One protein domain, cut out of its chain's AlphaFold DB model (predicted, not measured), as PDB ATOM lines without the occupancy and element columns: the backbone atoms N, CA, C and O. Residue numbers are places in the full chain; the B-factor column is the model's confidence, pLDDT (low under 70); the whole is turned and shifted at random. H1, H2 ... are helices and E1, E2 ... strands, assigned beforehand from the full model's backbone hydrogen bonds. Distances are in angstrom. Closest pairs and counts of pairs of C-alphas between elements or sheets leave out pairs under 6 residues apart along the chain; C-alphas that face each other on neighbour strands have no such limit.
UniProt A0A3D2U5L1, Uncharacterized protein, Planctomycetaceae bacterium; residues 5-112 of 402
ATOM      1  N   ILE A   5      44.118  27.314  47.023       92.38
ATOM      2  CA  ILE A   5      43.638  25.975  46.663       92.38
ATOM      3  C   ILE A   5      42.188  26.115  46.194       92.38
ATOM      4  O   ILE A   5      41.341  26.587  46.945       92.38
ATOM      5  N   GLU A   6      41.897  25.716  44.958       92.31
ATOM      6  CA  GLU A   6      40.552  25.807  44.373       92.31
ATOM      7  C   GLU A   6      39.786  24.498  44.480       92.31
ATOM      8  O   GLU A   6      38.571  24.489  44.684       92.31
ATOM      9  N   ARG A   7      40.485  23.374  44.311       93.69
ATOM     10  CA  ARG A   7      39.852  22.059  44.256       93.69
ATOM     11  C   ARG A   7      40.773  20.975  44.779       93.69
ATOM     12  O   ARG A   7      41.953  20.950  44.438       93.69
ATOM     13  N   VAL A   8      40.221  20.045  45.547       93.50
ATOM     14  CA  VAL A   8      40.938  18.895  46.103       93.50
ATOM     15  C   VAL A   8      40.238  17.625  45.650       93.50
ATOM     16  O   VAL A   8      39.078  17.399  45.982       93.50
ATOM     17  N   GLN A   9      40.950  16.796  44.892       92.19
ATOM     18  CA  GLN A   9      40.468  15.499  44.433       92.19
ATOM     19  C   GLN A   9      41.345  14.404  45.027       92.19
ATOM     20  O   GLN A   9      42.537  14.351  44.724       92.19
ATOM     21  N   VAL A  10      40.767  13.512  45.825       90.06
ATOM     22  CA  VAL A  10      41.484  12.384  46.438       90.06
ATOM     23  C   VAL A  10      40.756  11.102  46.071       90.06
ATOM     24  O   VAL A  10      39.554  10.973  46.303       90.06
ATOM     25  N   LYS A  11      41.461  10.149  45.461       85.50
ATOM     26  CA  LYS A  11      40.892   8.817  45.213       85.50
ATOM     27  C   LYS A  11      40.822   8.023  46.527       85.50
ATOM     28  O   LYS A  11      41.651   8.261  47.405       85.50
ATOM     29  N   PRO A  12      39.871   7.081  46.658       81.56
ATOM     30  CA  PRO A  12      39.791   6.220  47.834       81.56
ATOM     31  C   PRO A  12      41.105   5.452  48.033       81.56
ATOM     32  O   PRO A  12      41.752   5.041  47.065       81.56
ATOM     33  N   GLY A  13      41.507   5.298  49.293       76.75
ATOM     34  CA  GLY A  13      42.787   4.714  49.687       76.75
ATOM     35  C   GLY A  13      43.066   4.901  51.179       76.75
ATOM     36  O   GLY A  13      42.679   5.906  51.773       76.75
ATOM     37  N   GLY A  14      43.727   3.919  51.799       78.44
ATOM     38  CA  GLY A  14      43.973   3.923  53.243       78.44
ATOM     39  C   GLY A  14      42.660   4.017  54.049       78.44
ATOM     40  O   GLY A  14      41.784   3.185  53.831       78.44
ATOM     41  N   PRO A  15      42.501   5.003  54.957       81.75
ATOM     42  CA  PRO A  15      41.287   5.215  55.758       81.75
ATOM     43  C   PRO A  15      40.150   5.939  55.007       81.75
ATOM     44  O   PRO A  15      39.120   6.245  55.602       81.75
ATOM     45  N   LEU A  16      40.340   6.280  53.727       84.00
ATOM     46  CA  LEU A  16      39.342   6.976  52.923       84.00
ATOM     47  C   LEU A  16      38.519   5.981  52.089       84.00
ATOM     48  O   LEU A  16      39.008   5.461  51.085       84.00
ATOM     49  N   GLU A  17      37.266   5.750  52.486       77.62
ATOM     50  CA  GLU A  17      36.371   4.778  51.835       77.62
ATOM     51  C   GLU A  17      35.853   5.237  50.461       77.62
ATOM     52  O   GLU A  17      35.649   4.420  49.564       77.62
ATOM     53  N   GLN A  18      35.647   6.544  50.275       82.75
ATOM     54  CA  GLN A  18      35.063   7.122  49.059       82.75
ATOM     55  C   GLN A  18      35.972   8.187  48.450       82.75
ATOM     56  O   GLN A  18      36.765   8.821  49.141       82.75
ATOM     57  N   SER A  19      35.849   8.411  47.139       85.62
ATOM     58  CA  SER A  19      36.552   9.517  46.487       85.62
ATOM     59  C   SER A  19      36.060  10.859  47.014       85.62
ATOM     60  O   SER A  19      34.856  11.108  47.057       85.62
ATOM     61  N   ILE A  20      37.002  11.741  47.317       87.38
ATOM     62  CA  ILE A  20      36.740  13.133  47.653       87.38
ATOM     63  C   ILE A  20      36.905  13.991  46.404       87.38
ATOM     64  O   ILE A  20      37.899  13.870  45.686       87.38
ATOM     65  N   ASP A  21      35.953  14.893  46.195       91.06
ATOM     66  CA  ASP A  21      36.058  15.984  45.238       91.06
ATOM     67  C   ASP A  21      35.460  17.258  45.851       91.06
ATOM     68  O   ASP A  21      34.243  17.423  45.917       91.06
ATOM     69  N   TRP A  22      36.323  18.124  46.382       91.38
ATOM     70  CA  TRP A  22      35.927  19.332  47.103       91.38
ATOM     71  C   TRP A  22      36.317  20.583  46.328       91.38
ATOM     72  O   TRP A  22      37.484  20.744  45.976       91.38
ATOM     73  N   SER A  23      35.376  21.511  46.136       91.69
ATOM     74  CA  SER A  23      35.689  22.899  45.784       91.69
ATOM     75  C   SER A  23      35.976  23.702  47.050       91.69
ATOM     76  O   SER A  23      35.164  23.709  47.975       91.69
ATOM     77  N   CYS A  24      37.120  24.376  47.091       91.19
ATOM     78  CA  CYS A  24      37.622  25.066  48.271       91.19
ATOM     79  C   CYS A  24      37.267  26.564  48.247       91.19
ATOM     80  O   CYS A  24      37.593  27.306  47.313       91.19
ATOM     81  N   GLY A  25      36.578  27.004  49.300       87.12
ATOM     82  CA  GLY A  25      36.323  28.416  49.592       87.12
ATOM     83  C   GLY A  25      37.490  29.063  50.342       87.12
ATOM     84  O   GLY A  25      38.525  28.433  50.547       87.12
ATOM     85  N   ASP A  26      37.298  30.296  50.809       86.31
ATOM     86  CA  ASP A  26      38.292  30.986  51.652       86.31
ATOM     87  C   ASP A  26      38.462  30.285  53.015       86.31
ATOM     88  O   ASP A  26      39.543  30.283  53.600       86.31
ATOM     89  N   LEU A  27      37.399  29.625  53.488       87.50
ATOM     90  CA  LEU A  27      37.406  28.704  54.618       87.50
ATOM     91  C   LEU A  27      36.763  27.385  54.183       87.50
ATOM     92  O   LEU A  27      35.622  27.366  53.724       87.50
ATOM     93  N   THR A  28      37.486  26.279  54.351       87.88
ATOM     94  CA  THR A  28      36.984  24.930  54.058       87.88
ATOM     95  C   THR A  28      37.093  24.077  55.317       87.88
ATOM     96  O   THR A  28      38.189  23.874  55.835       87.88
ATOM     97  N   LEU A  29      35.957  23.587  55.824       88.75
ATOM     98  CA  LEU A  29      35.892  22.763  57.032       88.75
ATOM     99  C   LEU A  29      35.637  21.298  56.667       88.75
ATOM    100  O   LEU A  29      34.543  20.945  56.230       88.75
ATOM    101  N   ALA A  30      36.626  20.437  56.903       85.19
ATOM    102  CA  ALA A  30      36.468  18.988  56.826       85.19
ATOM    103  C   ALA A  30      36.249  18.415  58.235       85.19
ATOM    104  O   ALA A  30      37.172  18.387  59.052       85.19
ATOM    105  N   TYR A  31      35.032  17.951  58.527       87.25
ATOM    106  CA  TYR A  31      34.666  17.378  59.824       87.25
ATOM    107  C   TYR A  31      34.110  15.958  59.667       87.25
ATOM    108  O   TYR A  31      33.576  15.589  58.625       87.25
ATOM    109  N   GLY A  32      34.258  15.146  60.710       83.94
ATOM    110  CA  GLY A  32      33.773  13.768  60.736       83.94
ATOM    111  C   GLY A  32      34.311  13.001  61.945       83.94
ATOM    112  O   GLY A  32      35.216  13.511  62.620       83.94
ATOM    113  N   PRO A  33      33.789  11.792  62.218       84.31
ATOM    114  CA  PRO A  33      34.250  10.931  63.307       84.31
ATOM    115  C   PRO A  33      35.757  10.655  63.263       84.31
ATOM    116  O   PRO A  33      36.433  10.912  62.262       84.31
ATOM    117  N   ASN A  34      36.322  10.149  64.356       82.00
ATOM    118  CA  ASN A  34      37.721   9.724  64.348       82.00
ATOM    119  C   ASN A  34      37.948   8.641  63.283       82.00
ATOM    120  O   ASN A  34      37.025   7.927  62.910       82.00
ATOM    121  N   GLU A  35      39.172   8.594  62.752       81.12
ATOM    122  CA  GLU A  35      39.607   7.596  61.759       81.12
ATOM    123  C   GLU A  35      38.934   7.655  60.374       81.12
ATOM    124  O   GLU A  35      39.325   6.907  59.489       81.12
ATOM    125  N   THR A  36      38.063   8.631  60.090       82.38
ATOM    126  CA  THR A  36      37.442   8.810  58.756       82.38
ATOM    127  C   THR A  36      38.357   9.400  57.671       82.38
ATOM    128  O   THR A  36      37.893   9.953  56.677       82.38
ATOM    129  N   GLY A  37      39.675   9.366  57.874       83.88
ATOM    130  CA  GLY A  37      40.644   9.835  56.880       83.88
ATOM    131  C   GLY A  37      40.887  11.349  56.823       83.88
ATOM    132  O   GLY A  37      41.540  11.812  55.894       83.88
ATOM    133  N   LYS A  38      40.466  12.140  57.822       86.69
ATOM    134  CA  LYS A  38      40.776  13.591  57.881       86.69
ATOM    135  C   LYS A  38      42.281  13.880  57.774       86.69
ATOM    136  O   LYS A  38      42.701  14.650  56.915       86.69
ATOM    137  N   SER A  39      43.100  13.224  58.603       84.44
ATOM    138  CA  SER A  39      44.565  13.357  58.545       84.44
ATOM    139  C   SER A  39      45.136  12.844  57.224       84.44
ATOM    140  O   SER A  39      46.044  13.462  56.688       84.44
ATOM    141  N   TYR A  40      44.550  11.793  56.643       87.38
ATOM    142  CA  TYR A  40      44.970  11.263  55.343       87.38
ATOM    143  C   TYR A  40      44.807  12.291  54.215       87.38
ATOM    144  O   TYR A  40      45.696  12.441  53.381       87.38
ATOM    145  N   VAL A  41      43.712  13.058  54.217       88.25
ATOM    146  CA  VAL A  41      43.519  14.146  53.246       88.25
ATOM    147  C   VAL A  41      44.551  15.256  53.443       88.25
ATOM    148  O   VAL A  41      45.100  15.750  52.460       88.25
ATOM    149  N   VAL A  42      44.865  15.622  54.688       88.00
ATOM    150  CA  VAL A  42      45.910  16.618  54.985       88.00
ATOM    151  C   VAL A  42      47.276  16.135  54.493       88.00
ATOM    152  O   VAL A  42      47.937  16.852  53.747       88.00
ATOM    153  N   GLU A  43      47.672  14.902  54.815       87.31
ATOM    154  CA  GLU A  43      48.915  14.303  54.313       87.31
ATOM    155  C   GLU A  43      48.946  14.284  52.770       87.31
ATOM    156  O   GLU A  43      49.991  14.519  52.154       87.31
ATOM    157  N   PHE A  44      47.798  14.047  52.118       89.19
ATOM    158  CA  PHE A  44      47.689  14.022  50.655       89.19
ATOM    159  C   PHE A  44      47.913  15.401  50.038       89.19
ATOM    160  O   PHE A  44      48.614  15.515  49.027       89.19
ATOM    161  N   LEU A  45      47.367  16.449  50.661       89.94
ATOM    162  CA  LEU A  45      47.629  17.834  50.273       89.94
ATOM    163  C   LEU A  45      49.123  18.141  50.364       89.94
ATOM    164  O   LEU A  45      49.697  18.618  49.385       89.94
ATOM    165  N   VAL A  46      49.770  17.786  51.481       88.50
ATOM    166  CA  VAL A  46      51.207  18.025  51.672       88.50
ATOM    167  C   VAL A  46      52.027  17.355  50.567       88.50
ATOM    168  O   VAL A  46      52.853  18.009  49.932       88.50
ATOM    169  N   LYS A  47      51.748  16.085  50.243       87.81
ATOM    170  CA  LYS A  47      52.445  15.372  49.154       87.81
ATOM    171  C   LYS A  47      52.184  15.945  47.759       87.81
ATOM    172  O   LYS A  47      53.027  15.816  46.864       87.81
ATOM    173  N   CYS A  48      51.010  16.524  47.519       89.56
ATOM    174  CA  CYS A  48      50.707  17.144  46.231       89.56
ATOM    175  C   CYS A  48      51.418  18.486  46.066       89.56
ATOM    176  O   CYS A  48      51.907  18.748  44.968       89.56
ATOM    177  N   LEU A  49      51.491  19.283  47.135       89.31
ATOM    178  CA  LEU A  49      51.897  20.688  47.092       89.31
ATOM    179  C   LEU A  49      53.383  20.921  47.382       89.31
ATOM    180  O   LEU A  49      53.934  21.864  46.826       89.31
ATOM    181  N   PHE A  50      54.029  20.069  48.184       87.56
ATOM    182  CA  PHE A  50      55.406  20.272  48.655       87.56
ATOM    183  C   PHE A  50      56.339  19.102  48.304       87.56
ATOM    184  O   PHE A  50      55.892  17.977  48.032       87.56
ATOM    185  N   ARG A  51      57.662  19.330  48.337       82.62
ATOM    186  CA  ARG A  51      58.655  18.246  48.361       82.62
ATOM    187  C   ARG A  51      58.463  17.408  49.618       82.62
ATOM    188  O   ARG A  51      58.525  17.902  50.737       82.62
ATOM    189  N   THR A  52      58.285  16.109  49.421       73.19
ATOM    190  CA  THR A  52      58.164  15.136  50.505       73.19
ATOM    191  C   THR A  52      59.171  14.012  50.270       73.19
ATOM    192  O   THR A  52      59.230  13.435  49.182       73.19
ATOM    193  N   GLY A  53      60.033  13.751  51.258       65.56
ATOM    194  CA  GLY A  53      61.021  12.668  51.220       65.56
ATOM    195  C   GLY A  53      62.353  13.000  51.904       65.56
ATOM    196  O   GLY A  53      62.815  14.142  51.885       65.56
ATOM    197  N   ALA A  54      63.003  11.965  52.452       53.22
ATOM    198  CA  ALA A  54      64.257  12.075  53.207       53.22
ATOM    199  C   ALA A  54      65.419  12.677  52.392       53.22
ATOM    200  O   ALA A  54      66.240  13.410  52.928       53.22
ATOM    201  N   ARG A  55      65.468  12.429  51.074       51.50
ATOM    202  CA  ARG A  55      66.504  12.995  50.185       51.50
ATOM    203  C   ARG A  55      66.352  14.494  49.920       51.50
ATOM    204  O   ARG A  55      67.304  15.102  49.455       51.50
ATOM    205  N   SER A  56      65.179  15.072  50.185       53.94
ATOM    206  CA  SER A  56      64.911  16.501  49.975       53.94
ATOM    207  C   SER A  56      65.159  17.350  51.224       53.94
ATOM    208  O   SER A  56      64.830  18.528  51.191       53.94
ATOM    209  N   GLY A  57      65.637  16.767  52.335       55.09
ATOM    210  CA  GLY A  57      65.780  17.484  53.614       55.09
ATOM    211  C   GLY A  57      64.451  17.969  54.207       55.09
ATOM    212  O   GLY A  57      64.428  18.680  55.192       55.09
ATOM    213  N   SER A  58      63.319  17.571  53.617       61.12
ATOM    214  CA  SER A  58      62.018  18.207  53.857       61.12
ATOM    215  C   SER A  58      61.416  17.963  55.249       61.12
ATOM    216  O   SER A  58      60.408  18.572  55.590       61.12
ATOM    217  N   GLY A  59      61.986  17.043  56.036       61.34
ATOM    218  CA  GLY A  59      61.587  16.762  57.422       61.34
ATOM    219  C   GLY A  59      60.166  16.216  57.632       61.34
ATOM    220  O   GLY A  59      59.797  15.921  58.765       61.34
ATOM    221  N   TRP A  60      59.356  16.068  56.580       73.00
ATOM    222  CA  TRP A  60      57.992  15.545  56.667       73.00
ATOM    223  C   TRP A  60      57.965  14.046  56.989       73.00
ATOM    224  O   TRP A  60      58.493  13.237  56.221       73.00
ATOM    225  N   ASN A  61      57.267  13.671  58.061       73.19
ATOM    226  CA  ASN A  61      56.967  12.282  58.395       73.19
ATOM    227  C   ASN A  61      55.562  11.915  57.890       73.19
ATOM    228  O   ASN A  61      54.570  12.079  58.588       73.19
ATOM    229  N   LEU A  62      55.457  11.488  56.630       78.75
ATOM    230  CA  LEU A  62      54.170  11.182  55.989       78.75
ATOM    231  C   LEU A  62      54.087   9.701  55.645       78.75
ATOM    232  O   LEU A  62      55.086   9.096  55.246       78.75
ATOM    233  N   ARG A  63      52.877   9.135  55.701       78.44
ATOM    234  CA  ARG A  63      52.632   7.743  55.299       78.44
ATOM    235  C   ARG A  63      53.027   7.530  53.847       78.44
ATOM    236  O   ARG A  63      52.925   8.449  53.035       78.44
ATOM    237  N   ASP A  64      53.412   6.314  53.471       75.31
ATOM    238  CA  ASP A  64      53.498   5.986  52.051       75.31
ATOM    239  C   ASP A  64      52.086   5.939  51.446       75.31
ATOM    240  O   ASP A  64      51.167   5.365  52.028       75.31
ATOM    241  N   MET A  65      51.889   6.618  50.314       77.06
ATOM    242  CA  MET A  65      50.560   6.805  49.722       77.06
ATOM    243  C   MET A  65      50.626   6.624  48.213       77.06
ATOM    244  O   MET A  65      51.404   7.297  47.534       77.06
ATOM    245  N   GLY A  66      49.771   5.744  47.692       63.75
ATOM    246  CA  GLY A  66      49.605   5.528  46.258       63.75
ATOM    247  C   GLY A  66      49.019   6.760  45.563       63.75
ATOM    248  O   GLY A  66      48.090   7.398  46.057       63.75
ATOM    249  N   GLY A  67      49.572   7.107  44.399       61.06
ATOM    250  CA  GLY A  67      49.169   8.276  43.618       61.06
ATOM    251  C   GLY A  67      47.753   8.158  43.055       61.06
ATOM    252  O   GLY A  67      47.543   7.522  42.024       61.06
ATOM    253  N   GLY A  68      46.784   8.825  43.682       76.19
ATOM    254  CA  GLY A  68      45.422   8.911  43.164       76.19
ATOM    255  C   GLY A  68      44.742  10.234  43.499       76.19
ATOM    256  O   GLY A  68      44.306  10.432  44.625       76.19
ATOM    257  N   GLY A  69      44.604  11.116  42.504       84.81
ATOM    258  CA  GLY A  69      43.939  12.415  42.650       84.81
ATOM    259  C   GLY A  69      44.832  13.599  42.267       84.81
ATOM    260  O   GLY A  69      45.836  13.430  41.572       84.81
ATOM    261  N   GLY A  70      44.457  14.798  42.702       91.69
ATOM    262  CA  GLY A  70      45.236  16.017  42.518       91.69
ATOM    263  C   GLY A  70      44.587  17.238  43.163       91.69
ATOM    264  O   GLY A  70      43.400  17.232  43.486       91.69
ATOM    265  N   VAL A  71      45.380  18.287  43.327       92.69
ATOM    266  CA  VAL A  71      44.987  19.563  43.923       92.69
ATOM    267  C   VAL A  71      45.128  20.645  42.864       92.69
ATOM    268  O   VAL A  71      46.189  20.768  42.258       92.69
ATOM    269  N   THR A  72      44.070  21.406  42.608       92.88
ATOM    270  CA  THR A  72      44.117  22.562  41.707       92.88
ATOM    271  C   THR A  72      44.407  23.812  42.517       92.88
ATOM    272  O   THR A  72      43.715  24.082  43.502       92.88
ATOM    273  N   VAL A  73      45.422  24.560  42.096       91.44
ATOM    274  CA  VAL A  73      45.916  25.751  42.783       91.44
ATOM    275  C   VAL A  73      45.954  26.921  41.806       91.44
ATOM    276  O   VAL A  73      46.463  26.775  40.696       91.44
ATOM    277  N   SER A  74      45.442  28.079  42.210       89.62
ATOM    278  CA  SER A  74      45.548  29.339  41.469       89.62
ATOM    279  C   SER A  74      46.488  30.327  42.156       89.62
ATOM    280  O   SER A  74      46.817  30.190  43.337       89.62
ATOM    281  N   GLY A  75      46.973  31.307  41.390       83.94
ATOM    282  CA  GLY A  75      47.905  32.330  41.869       83.94
ATOM    283  C   GLY A  75      49.391  31.960  41.786       83.94
ATOM    284  O   GLY A  75      50.212  32.770  42.208       83.94
ATOM    285  N   LEU A  76      49.740  30.779  41.248       80.69
ATOM    286  CA  LEU A  76      51.116  30.454  40.823       80.69
ATOM    287  C   LEU A  76      51.406  30.947  39.399       80.69
ATOM    288  O   LEU A  76      52.470  31.493  39.139       80.69
ATOM    289  N   GLU A  77      50.455  30.737  38.491       81.19
ATOM    290  CA  GLU A  77      50.514  31.121  37.079       81.19
ATOM    291  C   GLU A  77      49.215  31.856  36.699       81.19
ATOM    292  O   GLU A  77      48.268  31.903  37.493       81.19
ATOM    293  N   ASP A  78      49.147  32.393  35.474       81.62
ATOM    294  CA  ASP A  78      47.947  33.057  34.934       81.62
ATOM    295  C   ASP A  78      46.722  32.126  34.895       81.62
ATOM    296  O   ASP A  78      45.581  32.588  34.951       81.62
ATOM    297  N   GLN A  79      46.943  30.808  34.808       86.81
ATOM    298  CA  GLN A  79      45.891  29.794  34.834       86.81
ATOM    299  C   GLN A  79      46.046  28.845  36.033       86.81
ATOM    300  O   GLN A  79      47.169  28.556  36.449       86.81
ATOM    301  N   PRO A  80      44.937  28.307  36.582       88.81
ATOM    302  CA  PRO A  80      44.996  27.335  37.667       88.81
ATOM    303  C   PRO A  80      45.771  26.071  37.279       88.81
ATOM    304  O   PRO A  80      45.478  25.408  36.279       88.81
ATOM    305  N   VAL A  81      46.730  25.687  38.118       90.62
ATOM    306  CA  VAL A  81      47.605  24.538  37.890       90.62
ATOM    307  C   VAL A  81      47.126  23.355  38.720       90.62
ATOM    308  O   VAL A  81      47.011  23.417  39.942       90.62
ATOM    309  N   LYS A  82      46.889  22.219  38.057       90.69
ATOM    310  CA  LYS A  82      46.643  20.944  38.741       90.69
ATOM    311  C   LYS A  82      47.963  20.294  39.146       90.69
ATOM    312  O   LYS A  82      48.759  19.933  38.273       90.69
ATOM    313  N   MET A  83      48.152  20.090  40.443       91.25
ATOM    314  CA  MET A  83      49.281  19.405  41.071       91.25
ATOM    315  C   MET A  83      48.863  18.007  41.545       91.25
ATOM    316  O   MET A  83      47.706  17.761  41.876       91.25
ATOM    317  N   SER A  84      49.792  17.059  41.559       90.31
ATOM    318  CA  SER A  84      49.570  15.694  42.054       90.31
ATOM    319  C   SER A  84      50.839  15.185  42.719       90.31
ATOM    320  O   SER A  84      51.897  15.782  42.536       90.31
ATOM    321  N   ILE A  85      50.766  14.072  43.456       86.81
ATOM    322  CA  ILE A  85      51.921  13.482  44.157       86.81
ATOM    323  C   ILE A  85      53.133  13.322  43.223       86.81
ATOM    324  O   ILE A  85      54.234  13.730  43.588       86.81
ATOM    325  N   SER A  86      52.931  12.815  42.004       83.50
ATOM    326  CA  SER A  86      54.003  12.574  41.028       83.50
ATOM    327  C   SER A  86      54.396  13.795  40.193       83.50
ATOM    328  O   SER A  86      55.506  13.829  39.661       83.50
ATOM    329  N   LYS A  87      53.512  14.789  40.045       83.62
ATOM    330  CA  LYS A  87      53.762  15.942  39.176       83.62
ATOM    331  C   LYS A  87      54.710  16.947  39.842       83.62
ATOM    332  O   LYS A  87      54.576  17.247  41.030       83.62
ATOM    333  N   ARG A  88      55.644  17.451  39.038       81.75
ATOM    334  CA  ARG A  88      56.607  18.523  39.332       81.75
ATOM    335  C   ARG A  88      56.377  19.689  38.348       81.75
ATOM    336  O   ARG A  88      55.875  19.411  37.253       81.75
ATOM    337  N   PRO A  89      56.743  20.939  38.683       83.38
ATOM    338  CA  PRO A  89      57.316  21.377  39.959       83.38
ATOM    339  C   PRO A  89      56.292  21.415  41.112       83.38
ATOM    340  O   PRO A  89      55.088  21.379  40.866       83.38
ATOM    341  N   LYS A  90      56.770  21.422  42.364       87.69
ATOM    342  CA  LYS A  90      55.982  21.680  43.593       87.69
ATOM    343  C   LYS A  90      56.032  23.171  43.971       87.69
ATOM    344  O   LYS A  90      56.859  23.898  43.427       87.69
ATOM    345  N   ILE A  91      55.157  23.626  44.876       85.88
ATOM    346  CA  ILE A  91      55.025  25.056  45.231       85.88
ATOM    347  C   ILE A  91      56.318  25.600  45.851       85.88
ATOM    348  O   ILE A  91      56.766  26.696  45.519       85.88
ATOM    349  N   ASP A  92      56.951  24.810  46.708       79.69
ATOM    350  CA  ASP A  92      58.239  25.133  47.319       79.69
ATOM    351  C   ASP A  92      59.371  25.253  46.285       79.69
ATOM    352  O   ASP A  92      60.236  26.107  46.420       79.69
ATOM    353  N   GLU A  93      59.333  24.491  45.187       79.06
ATOM    354  CA  GLU A  93      60.353  24.595  44.125       79.06
ATOM    355  C   GLU A  93      60.197  25.862  43.291       79.06
ATOM    356  O   GLU A  93      61.183  26.413  42.808       79.06
ATOM    357  N   THR A  94      58.958  26.321  43.105       75.81
ATOM    358  CA  THR A  94      58.701  27.616  42.468       75.81
ATOM    359  C   THR A  94      59.128  28.782  43.355       75.81
ATOM    360  O   THR A  94      59.529  29.817  42.830       75.81
ATOM    361  N   TRP A  95      59.087  28.621  44.680       76.38
ATOM    362  CA  TRP A  95      59.546  29.641  45.622       76.38
ATOM    363  C   TRP A  95      61.062  29.706  45.752       76.38
ATOM    364  O   TRP A  95      61.582  30.811  45.799       76.38
ATOM    365  N   ASP A  96      61.774  28.576  45.711       69.19
ATOM    366  CA  ASP A  96      63.247  28.565  45.701       69.19
ATOM    367  C   ASP A  96      63.838  29.377  44.526       69.19
ATOM    368  O   ASP A  96      64.955  29.886  44.610       69.19
ATOM    369  N   ALA A  97      63.099  29.496  43.415       67.25
ATOM    370  CA  ALA A  97      63.524  30.244  42.232       67.25
ATOM    371  C   ALA A  97      63.280  31.765  42.326       67.25
ATOM    372  O   ALA A  97      63.920  32.519  41.588       67.25
ATOM    373  N   ASP A  98      62.377  32.233  43.199       67.31
ATOM    374  CA  ASP A  98      62.124  33.665  43.433       67.31
ATOM    375  C   ASP A  98      62.844  34.101  44.724       67.31
ATOM    376  O   ASP A  98      62.557  33.560  45.789       67.31
ATOM    377  N   PRO A  99      63.724  35.120  44.704       58.69
ATOM    378  CA  PRO A  99      64.371  35.631  45.919       58.69
ATOM    379  C   PRO A  99      63.395  36.184  46.977       58.69
ATOM    380  O   PRO A  99      63.806  36.451  48.104       58.69
ATOM    381  N   ARG A 100      62.113  36.380  46.637       63.25
ATOM    382  CA  ARG A 100      61.032  36.761  47.568       63.25
ATOM    383  C   ARG A 100      60.164  35.574  48.005       63.25
ATOM    384  O   ARG A 100      59.191  35.775  48.734       63.25
ATOM    385  N   GLY A 101      60.454  34.373  47.510       62.59
ATOM    386  CA  GLY A 101      59.758  33.143  47.860       62.59
ATOM    387  C   GLY A 101      60.034  32.711  49.298       62.59
ATOM    388  O   GLY A 101      61.013  33.124  49.919       62.59
ATOM    389  N   LEU A 102      59.144  31.883  49.846       69.38
ATOM    390  CA  LEU A 102      59.341  31.292  51.164       69.38
ATOM    391  C   LEU A 102      60.358  30.139  51.046       69.38
ATOM    392  O   LEU A 102      60.105  29.226  50.257       69.38
ATOM    393  N   PRO A 103      61.464  30.141  51.818       68.81
ATOM    394  CA  PRO A 103      62.400  29.022  51.859       68.81
ATOM    395  C   PRO A 103      61.695  27.691  52.129       68.81
ATOM    396  O   PRO A 103      60.783  27.636  52.959       68.81
ATOM    397  N   GLN A 104      62.156  26.618  51.473       66.31
ATOM    398  CA  GLN A 104      61.583  25.268  51.571       66.31
ATOM    399  C   GLN A 104      61.299  24.834  53.022       66.31
ATOM    400  O   GLN A 104      60.247  24.271  53.327       66.31
ATOM    401  N   ASP A 105      62.225  25.146  53.916       65.19
ATOM    402  CA  ASP A 105      62.195  24.825  55.339       65.19
ATOM    403  C   ASP A 105      61.019  25.475  56.088       65.19
ATOM    404  O   ASP A 105      60.382  24.858  56.948       65.19
ATOM    405  N   LEU A 106      60.642  26.694  55.695       71.62
ATOM    406  CA  LEU A 106      59.550  27.446  56.314       71.62
ATOM    407  C   LEU A 106      58.167  27.043  55.781       71.62
ATOM    408  O   LEU A 106      57.158  27.349  56.418       71.62
ATOM    409  N   CYS A 107      58.088  26.297  54.674       74.38
ATOM    410  CA  CYS A 107      56.822  25.771  54.148       74.38
ATOM    411  C   CYS A 107      56.089  24.876  55.158       74.38
ATOM    412  O   CYS A 107      54.863  24.776  55.117       74.38
ATOM    413  N   ARG A 108      56.816  24.256  56.098       71.38
ATOM    414  CA  ARG A 108      56.230  23.437  57.173       71.38
ATOM    415  C   ARG A 108      55.334  24.248  58.106       71.38
ATOM    416  O   ARG A 108      54.356  23.715  58.612       71.38
ATOM    417  N   LEU A 109      55.607  25.544  58.269       72.12
ATOM    418  CA  LEU A 109      54.799  26.441  59.101       72.12
ATOM    419  C   LEU A 109      53.401  26.695  58.521       72.12
ATOM    420  O   LEU A 109      52.512  27.144  59.239       72.12
ATOM    421  N   LEU A 110      53.191  26.402  57.233       78.62
ATOM    422  CA  LEU A 110      51.897  26.570  56.565       78.62
ATOM    423  C   LEU A 110      50.911  25.439  56.889       78.62
ATOM    424  O   LEU A 110      49.728  25.551  56.567       78.62
ATOM    425  N   VAL A 111      51.381  24.347  57.497       77.56
ATOM    426  CA  VAL A 111      50.571  23.162  57.782       77.56
ATOM    427  C   VAL A 111      50.610  22.879  59.274       77.56
ATOM    428  O   VAL A 111      51.650  22.551  59.834       77.56
ATOM    429  N   VAL A 112      49.446  22.950  59.914       70.75
ATOM    430  CA  VAL A 112      49.282  22.575  61.321       70.75
ATOM    431  C   VAL A 112      48.544  21.239  61.377       70.75
ATOM    432  O   VAL A 112      47.356  21.166  61.056       70.75
TER     433      VAL A 112
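AT A GLANCE: This is residues 5 to 112 of the 402 residues of an uncharacterized protein of Planctomycetaceae bacterium (UniProt A0A3D2U5L1). A small antiparallel sheet of four strands has one helix, H1, crossing over one of its faces, and a short helical hairpin, H2 and H3, lies off the sheet, beyond the last residues of H1. Long unnamed stretches lead into H1, residues 24 to 37, and away from it, residues 50 to 68. The printed part has 108 residues, with three named helices and four named strands in the order E1 E2 H1 E3 E4 H2 H3; the sheet's order is E2 E1 E3 E4. The class is mixed, helices and strands, with 44 residues, under half, in named elements. The whole is compact, with a radius of gyration of the C-alphas of 13.9 A and spans of 42 by 32 by 23 A.

IN THESE COORDINATES: In the sheet, E2 is residues 20 to 23, E1 residues 5 to 10, 13.8 A long, E3 residues 69 to 74, 17.0 A long, and E4 residues 81 to 83. E1 begins at C-alpha 5, (43.638, 25.975, 46.663). H1 is residues 38 to 49, 17.0 A from first to last C-alpha, and begins at (40.776, 13.591, 57.881). H2 is residues 91 to 96, 9.0 A long. H3 is residues 104 to 110, 11.0 A long, and ends at C-alpha 110, (51.897, 26.570, 56.565).

HOW THE PARTS SIT: E1 and E3 are antiparallel neighbours at 178 degrees, with N 9 and O 70 2.9 A apart, within hydrogen-bond range. The hairpin E1 and E2 has N 22 and O 8 at 2.9 A, and the hairpin E3 and E4 has N 71 and O 83 at 2.8 A, both within that range. E2 and E4 are the edge strands. H1 is on the sheet at a height of 9.4 A, over E1 and only just over E2 and E3, on each of which 3 of its C-alphas fall; on the local plane it runs across the strands, at 65 degrees to E1. The closest C-alphas of H1 and E3 are those of Cys 48 and Val 71, 6.6 A apart. E2, H1 and E3 form a split strand-helix-strand unit, two strands running the same way with E1 between them, and its crossover is right-handed. H1 and H2 are close but not clearly touching; their closest C-alphas, those of Leu 49 and Ile 91, are 5.7 A apart. H2 and H3 touch, at a steep tilt of 43 degrees, opposite ways, the C-alphas of Asp 92 and Gln 104 being closest at 5.4 A. In H1 and H2 every O i to N i+4 pair is within hydrogen-bond range; in H3 0 of 3 are, beside 3 of 4 O i to N i+3 pairs.

THE WHOLE: The two C-alphas farthest apart are those of Pro 33 and Pro 99, 42.7 A. The printed part has no cut. The links E2 to H1 and H1 to E3 are long. The mean pLDDT of the printed part is 80.5; residues 53 to 59, 66 to 67 and 96 to 105 are under 70.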